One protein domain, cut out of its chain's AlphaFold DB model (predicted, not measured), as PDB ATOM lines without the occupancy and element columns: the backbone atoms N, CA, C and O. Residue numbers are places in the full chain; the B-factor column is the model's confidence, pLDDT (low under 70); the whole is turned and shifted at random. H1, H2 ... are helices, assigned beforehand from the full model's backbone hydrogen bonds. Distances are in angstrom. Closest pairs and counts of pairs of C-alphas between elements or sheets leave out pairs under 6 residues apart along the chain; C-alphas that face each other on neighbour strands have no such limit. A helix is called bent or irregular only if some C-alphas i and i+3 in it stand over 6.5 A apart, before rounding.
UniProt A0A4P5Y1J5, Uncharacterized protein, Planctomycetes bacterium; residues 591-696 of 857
ATOM      1  N   ARG A 591      35.699 -17.229  94.118       81.38
ATOM      2  CA  ARG A 591      35.243 -16.674  92.828       81.38
ATOM      3  C   ARG A 591      33.718 -16.610  92.700       81.38
ATOM      4  O   ARG A 591      33.215 -15.638  92.134       81.38
ATOM      5  N   LEU A 592      32.968 -17.603  93.191       80.06
ATOM      6  CA  LEU A 592      31.499 -17.521  93.202       80.06
ATOM      7  C   LEU A 592      30.988 -16.557  94.281       80.06
ATOM      8  O   LEU A 592      30.104 -15.750  93.993       80.06
ATOM      9  N   THR A 593      31.567 -16.573  95.483       74.69
ATOM     10  CA  THR A 593      31.218 -15.634  96.564       74.69
ATOM     11  C   THR A 593      31.418 -14.182  96.121       74.69
ATOM     12  O   THR A 593      30.513 -13.358  96.275       74.69
ATOM     13  N   GLN A 594      32.536 -13.878  95.456       77.50
ATOM     14  CA  GLN A 594      32.808 -12.558  94.885       77.50
ATOM     15  C   GLN A 594      31.763 -12.153  93.832       77.50
ATOM     16  O   GLN A 594      31.248 -11.038  93.888       77.50
ATOM     17  N   ARG A 595      31.373 -13.060  92.921       84.12
ATOM     18  CA  ARG A 595      30.305 -12.802  91.930       84.12
ATOM     19  C   ARG A 595      28.957 -12.491  92.593       84.12
ATOM     20  O   ARG A 595      28.214 -11.651  92.089       84.12
ATOM     21  N   LEU A 596      28.637 -13.131  93.721       81.38
ATOM     22  CA  LEU A 596      27.436 -12.810  94.499       81.38
ATOM     23  C   LEU A 596      27.546 -11.431  95.170       81.38
ATOM     24  O   LEU A 596      26.565 -10.688  95.201       81.38
ATOM     25  N   ALA A 597      28.730 -11.054  95.659       74.62
ATOM     26  CA  ALA A 597      28.988  -9.719  96.200       74.62
ATOM     27  C   ALA A 597      28.892  -8.619  95.120       74.62
ATOM     28  O   ALA A 597      28.303  -7.566  95.370       74.62
ATOM     29  N   ASP A 598      29.391  -8.870  93.905       84.31
ATOM     30  CA  ASP A 598      29.216  -7.980  92.747       84.31
ATOM     31  C   ASP A 598      27.736  -7.796  92.391       84.31
ATOM     32  O   ASP A 598      27.271  -6.668  92.210       84.31
ATOM     33  N   ALA A 599      26.962  -8.882  92.379       87.44
ATOM     34  CA  ALA A 599      25.526  -8.813  92.135       87.44
ATOM     35  C   ALA A 599      24.763  -8.074  93.246       87.44
ATOM     36  O   ALA A 599      23.846  -7.315  92.943       87.44
ATOM     37  N   ARG A 600      25.160  -8.215  94.518       83.62
ATOM     38  CA  ARG A 600      24.610  -7.416  95.629       83.62
ATOM     39  C   ARG A 600      24.898  -5.920  95.447       83.62
ATOM     40  O   ARG A 600      23.980  -5.114  95.582       83.62
ATOM     41  N   ARG A 601      26.118  -5.544  95.038       80.81
ATOM     42  CA  ARG A 601      26.460  -4.150  94.676       80.81
ATOM     43  C   ARG A 601      25.612  -3.630  93.510       80.81
ATOM     44  O   ARG A 601      25.115  -2.508  93.565       80.81
ATOM     45  N   GLN A 602      25.403  -4.442  92.474       88.50
ATOM     46  CA  GLN A 602      24.560  -4.065  91.338       88.50
ATOM     47  C   GLN A 602      23.075  -3.947  91.728       88.50
ATOM     48  O   GLN A 602      22.408  -3.020  91.276       88.50
ATOM     49  N   ALA A 603      22.569  -4.822  92.600       87.00
ATOM     50  CA  ALA A 603      21.209  -4.754  93.130       87.00
ATOM     51  C   ALA A 603      20.971  -3.471  93.940       87.00
ATOM     52  O   ALA A 603      19.983  -2.773  93.711       87.00
ATOM     53  N   ARG A 604      21.917  -3.103  94.813       84.19
ATOM     54  CA  ARG A 604      21.900  -1.817  95.522       84.19
ATOM     55  C   ARG A 604      21.830  -0.636  94.550       84.19
ATOM     56  O   ARG A 604      20.949   0.209  94.684       84.19
ATOM     57  N   LYS A 605      22.678  -0.627  93.516       85.56
ATOM     58  CA  LYS A 605      22.665   0.424  92.487       85.56
ATOM     59  C   LYS A 605      21.322   0.511  91.747       85.56
ATOM     60  O   LYS A 605      20.860   1.613  91.488       85.56
ATOM     61  N   LEU A 606      20.683  -0.621  91.434       88.25
ATOM     62  CA  LEU A 606      19.359  -0.651  90.792       88.25
ATOM     63  C   LEU A 606      18.244  -0.072  91.679       88.25
ATOM     64  O   LEU A 606      17.293   0.507  91.159       88.25
ATOM     65  N   LEU A 607      18.357  -0.193  93.006       84.06
ATOM     66  CA  LEU A 607      17.459   0.495  93.940       84.06
ATOM     67  C   LEU A 607      17.733   2.003  93.971       84.06
ATOM     68  O   LEU A 607      16.799   2.791  93.843       84.06
ATOM     69  N   GLU A 608      19.004   2.400  94.072       80.19
ATOM     70  CA  GLU A 608      19.436   3.806  94.069       80.19
ATOM     71  C   GLU A 608      19.037   4.538  92.770       80.19
ATOM     72  O   GLU A 608      18.679   5.713  92.812       80.19
ATOM     73  N   THR A 609      19.018   3.849  91.620       84.69
ATOM     74  CA  THR A 609      18.547   4.397  90.333       84.69
ATOM     75  C   THR A 609      17.038   4.268  90.094       84.69
ATOM     76  O   THR A 609      16.572   4.591  89.003       84.69
ATOM     77  N   GLY A 610      16.256   3.791  91.070       82.19
ATOM     78  CA  GLY A 610      14.797   3.686  90.953       82.19
ATOM     79  C   GLY A 610      14.303   2.620  89.965       82.19
ATOM     80  O   GLY A 610      13.202   2.741  89.431       82.19
ATOM     81  N   THR A 611      15.088   1.567  89.714       86.88
ATOM     82  CA  THR A 611      14.798   0.492  88.744       86.88
ATOM     83  C   THR A 611      14.665  -0.909  89.384       86.88
ATOM     84  O   THR A 611      15.234  -1.879  88.867       86.88
ATOM     85  N   PRO A 612      13.864  -1.091  90.461       85.12
ATOM     86  CA  PRO A 612      13.757  -2.365  91.191       85.12
ATOM     87  C   PRO A 612      13.247  -3.534  90.333       85.12
ATOM     88  O   PRO A 612      13.601  -4.683  90.580       85.12
ATOM     89  N   ALA A 613      12.484  -3.265  89.268       88.00
ATOM     90  CA  ALA A 613      11.982  -4.287  88.345       88.00
ATOM     91  C   ALA A 613      13.088  -5.109  87.640       88.00
ATOM     92  O   ALA A 613      12.807  -6.178  87.105       88.00
ATOM     93  N   GLN A 614      14.344  -4.642  87.641       91.19
ATOM     94  CA  GLN A 614      15.485  -5.367  87.061       91.19
ATOM     95  C   GLN A 614      16.142  -6.363  88.041       91.19
ATOM     96  O   GLN A 614      16.904  -7.234  87.613       91.19
ATOM     97  N   LEU A 615      15.834  -6.287  89.342       92.12
ATOM     98  CA  LEU A 615      16.420  -7.144  90.383       92.12
ATOM     99  C   LEU A 615      16.180  -8.656  90.169       92.12
ATOM    100  O   LEU A 615      17.129  -9.425  90.348       92.12
ATOM    101  N   PRO A 616      14.988  -9.129  89.738       92.81
ATOM    102  CA  PRO A 616      14.763 -10.557  89.517       92.81
ATOM    103  C   PRO A 616      15.571 -11.103  88.334       92.81
ATOM    104  O   PRO A 616      16.030 -12.241  88.382       92.81
ATOM    105  N   ALA A 617      15.800 -10.290  87.294       91.94
ATOM    106  CA  ALA A 617      16.633 -10.667  86.153       91.94
ATOM    107  C   ALA A 617      18.114 -10.790  86.555       91.94
ATOM    108  O   ALA A 617      18.771 -11.770  86.199       91.94
ATOM    109  N   LEU A 618      18.612  -9.848  87.366       92.12
ATOM    110  CA  LEU A 618      19.960  -9.888  87.938       92.12
ATOM    111  C   LEU A 618      20.185 -11.141  88.801       92.12
ATOM    112  O   LEU A 618      21.188 -11.833  88.637       92.12
ATOM    113  N   ALA A 619      19.239 -11.472  89.684       89.88
ATOM    114  CA  ALA A 619      19.312 -12.695  90.482       89.88
ATOM    115  C   ALA A 619      19.161 -13.970  89.627       89.88
ATOM    116  O   ALA A 619      19.836 -14.972  89.881       89.88
ATOM    117  N   GLY A 620      18.309 -13.935  88.597       88.88
ATOM    118  CA  GLY A 620      18.075 -15.038  87.665       88.88
ATOM    119  C   GLY A 620      19.317 -15.424  86.859       88.88
ATOM    120  O   GLY A 620      19.622 -16.610  86.760       88.88
ATOM    121  N   ALA A 621      20.093 -14.440  86.389       88.06
ATOM    122  CA  ALA A 621      21.346 -14.643  85.646       88.06
ATOM    123  C   ALA A 621      22.443 -15.397  86.433       88.06
ATOM    124  O   ALA A 621      23.444 -15.840  85.866       88.06
ATOM    125  N   LEU A 622      22.270 -15.561  87.746       84.25
ATOM    126  CA  LEU A 622      23.162 -16.333  88.610       84.25
ATOM    127  C   LEU A 622      22.639 -17.747  88.914       84.25
ATOM    128  O   LEU A 622      23.397 -18.578  89.395       84.25
ATOM    129  N   ARG A 623      21.368 -18.063  88.639       82.69
ATOM    130  CA  ARG A 623      20.734 -19.300  89.127       82.69
ATOM    131  C   ARG A 623      21.436 -20.577  88.656       82.69
ATOM    132  O   ARG A 623      21.712 -21.459  89.465       82.69
ATOM    133  N   GLU A 624      21.748 -20.669  87.367       75.75
ATOM    134  CA  GLU A 624      22.440 -21.833  86.789       75.75
ATOM    135  C   GLU A 624      23.880 -21.967  87.306       75.75
ATOM    136  O   GLU A 624      24.398 -23.071  87.453       75.75
ATOM    137  N   HIS A 625      24.496 -20.837  87.655       77.50
ATOM    138  CA  HIS A 625      25.867 -20.744  88.137       77.50
ATOM    139  C   HIS A 625      26.047 -21.167  89.606       77.50
ATOM    140  O   HIS A 625      27.152 -21.533  89.995       77.50
ATOM    141  N   PHE A 626      24.993 -21.102  90.426       77.31
ATOM    142  CA  PHE A 626      25.063 -21.379  91.869       77.31
ATOM    143  C   PHE A 626      24.381 -22.704  92.261       77.31
ATOM    144  O   PHE A 626      24.655 -23.230  93.338       77.31
ATOM    145  N   SER A 627      23.545 -23.279  91.390       77.81
ATOM    146  CA  SER A 627      22.838 -24.550  91.620       77.81
ATOM    147  C   SER A 627      23.789 -25.718  91.925       77.81
ATOM    148  O   SER A 627      24.698 -26.014  91.144       77.81
ATOM    149  N   GLY A 628      23.577 -26.411  93.045       69.56
ATOM    150  CA  GLY A 628      24.395 -27.528  93.520       69.56
ATOM    151  C   GLY A 628      25.806 -27.129  93.965       69.56
ATOM    152  O   GLY A 628      26.729 -27.932  93.832       69.56
ATOM    153  N   THR A 629      26.002 -25.889  94.419       75.06
ATOM    154  CA  THR A 629      27.278 -25.389  94.966       75.06
ATOM    155  C   THR A 629      27.098 -24.933  96.423       75.06
ATOM    156  O   THR A 629      25.968 -24.655  96.827       75.06
ATOM    157  N   PRO A 630      28.173 -24.788  97.224       66.38
ATOM    158  CA  PRO A 630      28.062 -24.370  98.630       66.38
ATOM    159  C   PRO A 630      27.379 -23.007  98.824       66.38
ATOM    160  O   PRO A 630      26.741 -22.756  99.842       66.38
ATOM    161  N   VAL A 631      27.472 -22.129  97.822       68.31
ATOM    162  CA  VAL A 631      26.885 -20.782  97.825       68.31
ATOM    163  C   VAL A 631      25.434 -20.739  97.321       68.31
ATOM    164  O   VAL A 631      24.846 -19.657  97.269       68.31
ATOM    165  N   GLU A 632      24.815 -21.879  96.987       79.31
ATOM    166  CA  GLU A 632      23.424 -21.919  96.509       79.31
ATOM    167  C   GLU A 632      22.447 -21.305  97.523       79.31
ATOM    168  O   GLU A 632      21.566 -20.540  97.141       79.31
ATOM    169  N   ALA A 633      22.620 -21.579  98.820       64.00
ATOM    170  CA  ALA A 633      21.762 -21.021  99.866       64.00
ATOM    171  C   ALA A 633      21.839 -19.481  99.921       64.00
ATOM    172  O   ALA A 633      20.810 -18.809 100.020       64.00
ATOM    173  N   LEU A 634      23.044 -18.919  99.774       69.44
ATOM    174  CA  LEU A 634      23.284 -17.472  99.764       69.44
ATOM    175  C   LEU A 634      22.729 -16.806  98.496       69.44
ATOM    176  O   LEU A 634      22.186 -15.700  98.566       69.44
ATOM    177  N   HIS A 635      22.825 -17.479  97.342       82.88
ATOM    178  CA  HIS A 635      22.168 -17.048  96.105       82.88
ATOM    179  C   HIS A 635      20.645 -17.102  96.225       82.88
ATOM    180  O   HIS A 635      19.981 -16.144  95.842       82.88
ATOM    181  N   ARG A 636      20.091 -18.169  96.807       80.00
ATOM    182  CA  ARG A 636      18.649 -18.338  97.022       80.00
ATOM    183  C   ARG A 636      18.090 -17.224  97.905       80.00
ATOM    184  O   ARG A 636      17.098 -16.608  97.530       80.00
ATOM    185  N   GLN A 637      18.766 -16.904  99.013       75.50
ATOM    186  CA  GLN A 637      18.414 -15.772  99.873       75.50
ATOM    187  C   GLN A 637      18.476 -14.444  99.101       75.50
ATOM    188  O   GLN A 637      17.512 -13.683  99.115       75.50
ATOM    189  N   PHE A 638      19.563 -14.185  98.363       81.94
ATOM    190  CA  PHE A 638      19.688 -12.991  97.520       81.94
ATOM    191  C   PHE A 638      18.568 -12.892  96.470       81.94
ATOM    192  O   PHE A 638      17.992 -11.822  96.288       81.94
ATOM    193  N   ALA A 639      18.206 -14.001  95.825       85.62
ATOM    194  CA  ALA A 639      17.121 -14.061  94.854       85.62
ATOM    195  C   ALA A 639      15.746 -13.803  95.489       85.62
ATOM    196  O   ALA A 639      14.933 -13.107  94.885       85.62
ATOM    197  N   THR A 640      15.497 -14.291  96.710       82.81
ATOM    198  CA  THR A 640      14.289 -13.944  97.474       82.81
ATOM    199  C   THR A 640      14.239 -12.450  97.777       82.81
ATOM    200  O   THR A 640      13.237 -11.814  97.466       82.81
ATOM    201  N   VAL A 641      15.319 -11.862  98.303       84.38
ATOM    202  CA  VAL A 641      15.365 -10.424  98.619       84.38
ATOM    203  C   VAL A 641      15.172  -9.576  97.349       84.38
ATOM    204  O   VAL A 641      14.337  -8.676  97.334       84.38
ATOM    205  N   CYS A 642      15.853  -9.902  96.246       89.62
ATOM    206  CA  CYS A 642      15.655  -9.251  94.945       89.62
ATOM    207  C   CYS A 642      14.227  -9.406  94.398       89.62
ATOM    208  O   CYS A 642      13.706  -8.480  93.780       89.62
ATOM    209  N   GLY A 643      13.592 -10.561  94.614       88.62
ATOM    210  CA  GLY A 643      12.206 -10.810  94.228       88.62
ATOM    211  C   GLY A 643      11.220  -9.950  95.015       88.62
ATOM    212  O   GLY A 643      10.375  -9.296  94.414       88.62
ATOM    213  N   GLU A 644      11.351  -9.902  96.343       87.38
ATOM    214  CA  GLU A 644      10.479  -9.103  97.213       87.38
ATOM    215  C   GLU A 644      10.663  -7.593  96.996       87.38
ATOM    216  O   GLU A 644       9.672  -6.880  96.861       87.38
ATOM    217  N   ALA A 645      11.901  -7.110  96.855       86.94
ATOM    218  CA  ALA A 645      12.192  -5.701  96.560       86.94
ATOM    219  C   ALA A 645      11.653  -5.232  95.190       86.94
ATOM    220  O   ALA A 645      11.475  -4.034  94.975       86.94
ATOM    221  N   ALA A 646      11.385  -6.160  94.266       87.00
ATOM    222  CA  ALA A 646      10.821  -5.880  92.947       87.00
ATOM    223  C   ALA A 646       9.285  -5.965  92.881       87.00
ATOM    224  O   ALA A 646       8.709  -5.659  91.832       87.00
ATOM    225  N   ARG A 647       8.601  -6.403  93.951       81.31
ATOM    226  CA  ARG A 647       7.139  -6.573  93.936       81.31
ATOM    227  C   ARG A 647       6.393  -5.229  93.978       81.31
ATOM    228  O   ARG A 647       6.814  -4.312  94.683       81.31
ATOM    229  N   PRO A 648       5.232  -5.104  93.301       66.81
ATOM    230  CA  PRO A 648       4.372  -3.932  93.435       66.81
ATOM    231  C   PRO A 648       3.763  -3.823  94.839       66.81
ATOM    232  O   PRO A 648       3.330  -4.825  95.416       66.81
ATOM    233  N   VAL A 649       3.620  -2.586  95.327       56.50
ATOM    234  CA  VAL A 649       3.078  -2.241  96.661       56.50
ATOM    235  C   VAL A 649       1.680  -2.829  96.927       56.50
ATOM    236  O   VAL A 649       1.328  -3.087  98.068       56.50
ATOM    237  N   GLY A 650       0.885  -3.106  95.887       53.19
ATOM    238  CA  GLY A 650      -0.443  -3.722  96.027       53.19
ATOM    239  C   GLY A 650      -0.461  -5.229  96.332       53.19
ATOM    240  O   GLY A 650      -1.544  -5.789  96.450       53.19
ATOM    241  N   SER A 651       0.696  -5.901  96.423       55.03
ATOM    242  CA  SER A 651       0.798  -7.365  96.637       55.03
ATOM    243  C   SER A 651       1.192  -7.787  98.064       55.03
ATOM    244  O   SER A 651       1.410  -8.968  98.338       55.03
ATOM    245  N   ASP A 652       1.303  -6.809  98.959       63.09
ATOM    246  CA  ASP A 652       1.679  -6.932 100.365       63.09
ATOM    247  C   ASP A 652       1.162  -5.661 101.059       63.09
ATOM    248  O   ASP A 652       1.671  -4.590 100.742       63.09
ATOM    249  N   PRO A 653       0.131  -5.687 101.919       57.06
ATOM    250  CA  PRO A 653      -0.309  -4.487 102.634       57.06
ATOM    251  C   PRO A 653       0.505  -4.303 103.933       57.06
ATOM    252  O   PRO A 653       0.412  -5.179 104.791       57.06
ATOM    253  N   PRO A 654       1.224  -3.180 104.180       59.34
ATOM    254  CA  PRO A 654       1.447  -1.977 103.356       59.34
ATOM    255  C   PRO A 654       2.865  -1.875 102.724       59.34
ATOM    256  O   PRO A 654       3.561  -0.870 102.877       59.34
ATOM    257  N   GLY A 655       3.316  -2.902 102.004       72.94
ATOM    258  CA  GLY A 655       4.572  -2.932 101.239       72.94
ATOM    259  C   GLY A 655       5.812  -3.190 102.097       72.94
ATOM    260  O   GLY A 655       6.926  -2.805 101.732       72.94
ATOM    261  N   ILE A 656       5.615  -3.792 103.268       84.00
ATOM    262  CA  ILE A 656       6.623  -3.958 104.311       84.00
ATOM    263  C   ILE A 656       7.708  -4.953 103.905       84.00
ATOM    264  O   ILE A 656       8.882  -4.679 104.146       84.00
ATOM    265  N   LEU A 657       7.353  -6.060 103.249       82.25
ATOM    266  CA  LEU A 657       8.313  -7.055 102.764       82.25
ATOM    267  C   LEU A 657       9.207  -6.452 101.673       82.25
ATOM    268  O   LEU A 657      10.426  -6.601 101.727       82.25
ATOM    269  N   ALA A 658       8.627  -5.691 100.740       83.12
ATOM    270  CA  ALA A 658       9.378  -4.987  99.698       83.12
ATOM    271  C   ALA A 658      10.298  -3.901 100.285       83.12
ATOM    272  O   ALA A 658      11.467  -3.798  99.905       83.12
ATOM    273  N   LYS A 659       9.810  -3.127 101.265       84.38
ATOM    274  CA  LYS A 659      10.601  -2.106 101.971       84.38
ATOM    275  C   LYS A 659      11.745  -2.722 102.783       84.38
ATOM    276  O   LYS A 659      12.872  -2.241 102.696       84.38
ATOM    277  N   ALA A 660      11.484  -3.796 103.529       85.75
ATOM    278  CA  ALA A 660      12.503  -4.531 104.274       85.75
ATOM    279  C   ALA A 660      13.546  -5.163 103.344       85.75
ATOM    280  O   ALA A 660      14.738  -5.096 103.628       85.75
ATOM    281  N   ALA A 661      13.126  -5.713 102.202       85.62
ATOM    282  CA  ALA A 661      14.034  -6.241 101.193       85.62
ATOM    283  C   ALA A 661      14.920  -5.149 100.562       85.62
ATOM    284  O   ALA A 661      16.112  -5.370 100.353       85.62
ATOM    285  N   GLY A 662      14.373  -3.950 100.330       83.75
ATOM    286  CA  GLY A 662      15.150  -2.779  99.922       83.75
ATOM    287  C   GLY A 662      16.220  -2.394 100.950       83.75
ATOM    288  O   GLY A 662      17.377  -2.220 100.580       83.75
ATOM    289  N   LEU A 663      15.856  -2.349 102.238       83.81
ATOM    290  CA  LEU A 663      16.783  -2.086 103.348       83.81
ATOM    291  C   LEU A 663      17.886  -3.160 103.454       83.81
ATOM    292  O   LEU A 663      19.062  -2.830 103.594       83.81
ATOM    293  N   LEU A 664      17.545  -4.444 103.288       82.25
ATOM    294  CA  LEU A 664      18.517  -5.548 103.260       82.25
ATOM    295  C   LEU A 664      19.514  -5.439 102.091       82.25
ATOM    296  O   LEU A 664      20.677  -5.803 102.252       82.25
ATOM    297  N   LEU A 665      19.090  -4.937 100.926       81.56
ATOM    298  CA  LEU A 665      19.974  -4.722  99.770       81.56
ATOM    299  C   LEU A 665      20.831  -3.456  99.888       81.56
ATOM    300  O   LEU A 665      21.921  -3.414  99.318       81.56
ATOM    301  N   THR A 666      20.375  -2.432 100.613       77.69
ATOM    302  CA  THR A 666      21.166  -1.216 100.869       77.69
ATOM    303  C   THR A 666      22.107  -1.344 102.070       77.69
ATOM    304  O   THR A 666      23.061  -0.573 102.156       77.69
ATOM    305  N   GLY A 667      21.912  -2.348 102.934       69.56
ATOM    306  CA  GLY A 667      22.777  -2.670 104.078       69.56
ATOM    307  C   GLY A 667      22.176  -2.345 105.451       69.56
ATOM    308  O   GLY A 667      22.812  -2.604 106.467       69.56
ATOM    309  N   ASP A 668      20.948  -1.830 105.510       77.31
ATOM    310  CA  ASP A 668      20.242  -1.513 106.758       77.31
ATOM    311  C   ASP A 668      19.457  -2.733 107.285       77.31
ATOM    312  O   ASP A 668      18.222  -2.797 107.297       77.31
ATOM    313  N   GLY A 669      20.209  -3.760 107.690       75.56
ATOM    314  CA  GLY A 669      19.652  -5.018 108.195       75.56
ATOM    315  C   GLY A 669      18.902  -4.879 109.525       75.56
ATOM    316  O   GLY A 669      17.967  -5.640 109.784       75.56
ATOM    317  N   ASP A 670      19.262  -3.897 110.353       66.38
ATOM    318  CA  ASP A 670      18.643  -3.678 111.664       66.38
ATOM    319  C   ASP A 670      17.273  -3.010 111.547       66.38
ATOM    320  O   ASP A 670      16.320  -3.460 112.192       66.38
ATOM    321  N   THR A 671      17.131  -1.986 110.698       76.19
ATOM    322  CA  THR A 671      15.815  -1.402 110.411       76.19
ATOM    323  C   THR A 671      14.941  -2.405 109.671       76.19
ATOM    324  O   THR A 671      13.760  -2.517 109.998       76.19
ATOM    325  N   ALA A 672      15.500  -3.206 108.753       79.38
ATOM    326  CA  ALA A 672      14.766  -4.298 108.113       79.38
ATOM    327  C   ALA A 672      14.232  -5.317 109.137       79.38
ATOM    328  O   ALA A 672      13.041  -5.629 109.120       79.38
ATOM    329  N   ARG A 673      15.072  -5.798 110.070       78.12
ATOM    330  CA  ARG A 673      14.656  -6.739 111.128       78.12
ATOM    331  C   ARG A 673      13.581  -6.143 112.036       78.12
ATOM    332  O   ARG A 673      12.553  -6.787 112.229       78.12
ATOM    333  N   LYS A 674      13.763  -4.911 112.530       79.75
ATOM    334  CA  LYS A 674      12.758  -4.209 113.355       79.75
ATOM    335  C   LYS A 674      11.429  -4.043 112.614       79.75
ATOM    336  O   LYS A 674      10.372  -4.279 113.191       79.75
ATOM    337  N   LEU A 675      11.474  -3.677 111.331       82.62
ATOM    338  CA  LEU A 675      10.287  -3.504 110.496       82.62
ATOM    339  C   LEU A 675       9.536  -4.831 110.288       82.62
ATOM    340  O   LEU A 675       8.315  -4.865 110.418       82.62
ATOM    341  N   LEU A 676      10.253  -5.927 110.023       80.06
ATOM    342  CA  LEU A 676       9.668  -7.263 109.853       80.06
ATOM    343  C   LEU A 676       9.090  -7.827 111.161       80.06
ATOM    344  O   LEU A 676       8.048  -8.472 111.130       80.06
ATOM    345  N   GLN A 677       9.745  -7.588 112.301       77.88
ATOM    346  CA  GLN A 677       9.336  -8.120 113.609       77.88
ATOM    347  C   GLN A 677       8.170  -7.350 114.242       77.88
ATOM    348  O   GLN A 677       7.303  -7.964 114.858       77.88
ATOM    349  N   ASN A 678       8.125  -6.025 114.078       77.88
ATOM    350  CA  ASN A 678       7.130  -5.170 114.735       77.88
ATOM    351  C   ASN A 678       5.840  -4.974 113.913       77.88
ATOM    352  O   ASN A 678       4.927  -4.285 114.366       77.88
ATOM    353  N   THR A 679       5.753  -5.550 112.709       77.50
ATOM    354  CA  THR A 679       4.569  -5.444 111.843       77.50
ATOM    355  C   THR A 679       3.610  -6.612 112.083       77.50
ATOM    356  O   THR A 679       3.889  -7.755 111.718       77.50
ATOM    357  N   THR A 680       2.441  -6.313 112.646       71.19
ATOM    358  CA  THR A 680       1.300  -7.238 112.760       71.19
ATOM    359  C   THR A 680       0.715  -7.574 111.385       71.19
ATOM    360  O   THR A 680       0.572  -6.670 110.563       71.19
ATOM    361  N   GLY A 681       0.316  -8.827 111.140       68.44
ATOM    362  CA  GLY A 681      -0.259  -9.276 109.864       68.44
ATOM    363  C   GLY A 681       0.733  -9.989 108.934       68.44
ATOM    364  O   GLY A 681       0.323 -10.557 107.926       68.44
ATOM    365  N   LEU A 682       2.025 -10.018 109.282       68.00
ATOM    366  CA  LEU A 682       3.050 -10.833 108.610       68.00
ATOM    367  C   LEU A 682       3.245 -12.207 109.278       68.00
ATOM    368  O   LEU A 682       4.299 -12.823 109.151       68.00
ATOM    369  N   ASP A 683       2.276 -12.651 110.071       61.00
ATOM    370  CA  ASP A 683       2.333 -13.820 110.952       61.00
ATOM    371  C   ASP A 683       1.505 -15.017 110.452       61.00
ATOM    372  O   ASP A 683       1.394 -16.018 111.153       61.00
ATOM    373  N   GLN A 684       0.967 -14.954 109.226       54.06
ATOM    374  CA  GLN A 684       0.128 -16.009 108.641       54.06
ATOM    375  C   GLN A 684       0.528 -16.355 107.192       54.06
ATOM    376  O   GLN A 684       0.905 -15.479 106.407       54.06
ATOM    377  N   GLY A 685       0.429 -17.641 106.830       59.09
ATOM    378  CA  GLY A 685       0.550 -18.152 105.456       59.09
ATOM    379  C   GLY A 685       1.820 -17.730 104.697       59.09
ATOM    380  O   GLY A 685       2.931 -17.735 105.231       59.09
ATOM    381  N   ASP A 686       1.660 -17.349 103.423       63.03
ATOM    382  CA  ASP A 686       2.772 -16.925 102.552       63.03
ATOM    383  C   ASP A 686       3.510 -15.677 103.076       63.03
ATOM    384  O   ASP A 686       4.718 -15.552 102.871       63.03
ATOM    385  N   LEU A 687       2.827 -14.782 103.804       70.12
ATOM    386  CA  LEU A 687       3.450 -13.587 104.387       70.12
ATOM    387  C   LEU A 687       4.426 -13.955 105.509       70.12
ATOM    388  O   LEU A 687       5.547 -13.448 105.514       70.12
ATOM    389  N   LEU A 688       4.056 -14.900 106.384       66.81
ATOM    390  CA  LEU A 688       4.967 -15.464 107.389       66.81
ATOM    391  C   LEU A 688       6.183 -16.107 106.724       66.81
ATOM    392  O   LEU A 688       7.323 -15.786 107.057       66.81
ATOM    393  N   ARG A 689       5.956 -16.966 105.726       68.75
ATOM    394  CA  ARG A 689       7.037 -17.626 104.983       68.75
ATOM    395  C   ARG A 689       8.004 -16.613 104.358       68.75
ATOM    396  O   ARG A 689       9.218 -16.780 104.474       68.75
ATOM    397  N   ARG A 690       7.494 -15.558 103.716       73.81
ATOM    398  CA  ARG A 690       8.314 -14.495 103.104       73.81
ATOM    399  C   ARG A 690       9.034 -13.645 104.152       73.81
ATOM    400  O   ARG A 690      10.208 -13.341 103.951       73.81
ATOM    401  N   ARG A 691       8.395 -13.340 105.287       76.88
ATOM    402  CA  ARG A 691       9.019 -12.657 106.434       76.88
ATOM    403  C   ARG A 691      10.224 -13.433 106.963       76.88
ATOM    404  O   ARG A 691      11.310 -12.867 107.048       76.88
ATOM    405  N   GLU A 692      10.061 -14.717 107.281       70.44
ATOM    406  CA  GLU A 692      11.150 -15.535 107.838       70.44
ATOM    407  C   GLU A 692      12.320 -15.686 106.848       70.44
ATOM    408  O   GLU A 692      13.478 -15.565 107.250       70.44
ATOM    409  N   LEU A 693      12.038 -15.836 105.546       70.19
ATOM    410  CA  LEU A 693      13.074 -15.867 104.505       70.19
ATOM    411  C   LEU A 693      13.873 -14.551 104.415       70.19
ATOM    412  O   LEU A 693      15.092 -14.592 104.247       70.19
ATOM    413  N   LEU A 694      13.221 -13.387 104.552       74.75
ATOM    414  CA  LEU A 694      13.911 -12.089 104.613       74.75
ATOM    415  C   LEU A 694      14.726 -11.920 105.906       74.75
ATOM    416  O   LEU A 694      15.798 -11.322 105.874       74.75
ATOM    417  N   LEU A 695      14.277 -12.504 107.022       69.38
ATOM    418  CA  LEU A 695      15.033 -12.568 108.281       69.38
ATOM    419  C   LEU A 695      16.257 -13.507 108.215       69.38
ATOM    420  O   LEU A 695      16.938 -13.677 109.223       69.38
ATOM    421  N   GLY A 696      16.533 -14.139 107.066       57.47
ATOM    422  CA  GLY A 696      17.623 -15.108 106.900       57.47
ATOM    423  C   GLY A 696      17.382 -16.437 107.614       57.47
ATOM    424  O   GLY A 696      18.236 -17.320 107.581       57.47
TER     425      GLY A 696
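This is residues 591 to 696 of the 857 residues of an uncharacterized protein of Planctomycetes bacterium (UniProt A0A4P5Y1J5). Two groups of three helices meet at a steep slant: H1, H2 and H4 run nearly along one line with their centres in a triangle, and H5, H6 and H7 make a second, looser up-and-down bundle, each helix running against the one before. The groups join where residues 641 to 645 at the end of H4 pack on H5, where H7 meets residues 637 to 641 of H4, coming closest with its last residue, Leu 694, and where residues 600 to 607 of H1 meet H5; short H3, which follows H2 and precedes H4 in the chain, sits at the far end of the first group. The printed part has 106 residues with seven named helices, H1 to H7 in chain order, and no named strand; its class is all helix. It is compact, with a radius of gyration of the C-alphas of 13.4 A and spans of 40 by 30 by 23 A.

H1, residues 591 to 608, is the longest helix at 25.9 A and begins with C-alpha 591 at (35.243, -16.674, 92.828). H2 is residues 612 to 620, 13.8 A, and only just irregular: C-alphas 613 and 616 are 7.0 A apart. H3 is residues 623 to 626, 5.5 A. H4, residues 632 to 645, is 19.7 A long and ends with C-alpha 645 at (12.192, -5.701, 96.560). H5 is residues 656 to 666, 15.2 A; H6 is residues 669 to 678, 14.1 A. H7, residues 685 to 694, is 14.7 A long and ends with C-alpha 694 at (13.911, -12.089, 104.613).

H4 is the hub, touching five other helices. H2 touches it at a shallow tilt of 19 degrees, opposite ways; the closest C-alphas, of Ala 619 and Ala 639, are 5.1 A apart. H1 and H4 only just touch, with 3 pairs of C-alphas within 8 A, the closest those of Leu 596 and His 635 at 6.9 A; their tilt is a shallow 6 degrees, the same way. H1 and H2 form a helical hairpin, closest at C-alphas 606 and 612, 5.9 A. H3 only just touches H4, with 3 pairs within 8 A, the closest C-alphas 626 and 632 at 5.0 A. With residues 641 to 645 alone, H4 touches H5 at a steep tilt of 59 degrees; C-alphas 645 and 658 are closest, 4.3 A. H4 touches H7 with residues 637 to 641 alone, at a steep tilt of 64 degrees; C-alphas 641 and 694 are closest, 6.4 A. H1 touches H5 with residues 600 to 607 alone, closest at C-alphas 604 and 666, 5.4 A. H5 and H6 form a helical hairpin at a shallow tilt of 13 degrees, closest at C-alphas 660 and 672, 4.5 A. H5 touches H7, closest at C-alphas 657 and 691, 6.7 A. H6 and H7 are close but not clearly touching, and H4 and H6 are apart. Every O i to N i+4 pair is within hydrogen-bond range in H1, H4, H5, H6 and H7, against 3 of 5 in H2; H3 is too short for such a pair.

The farthest C-alphas, of Arg 591 and Thr 680, are 40.5 A apart. The printed part has no cut and no long link. The mean pLDDT of the printed part is 77.8; 24 residues are under 70, among them 648 to 654 and 681 to 686.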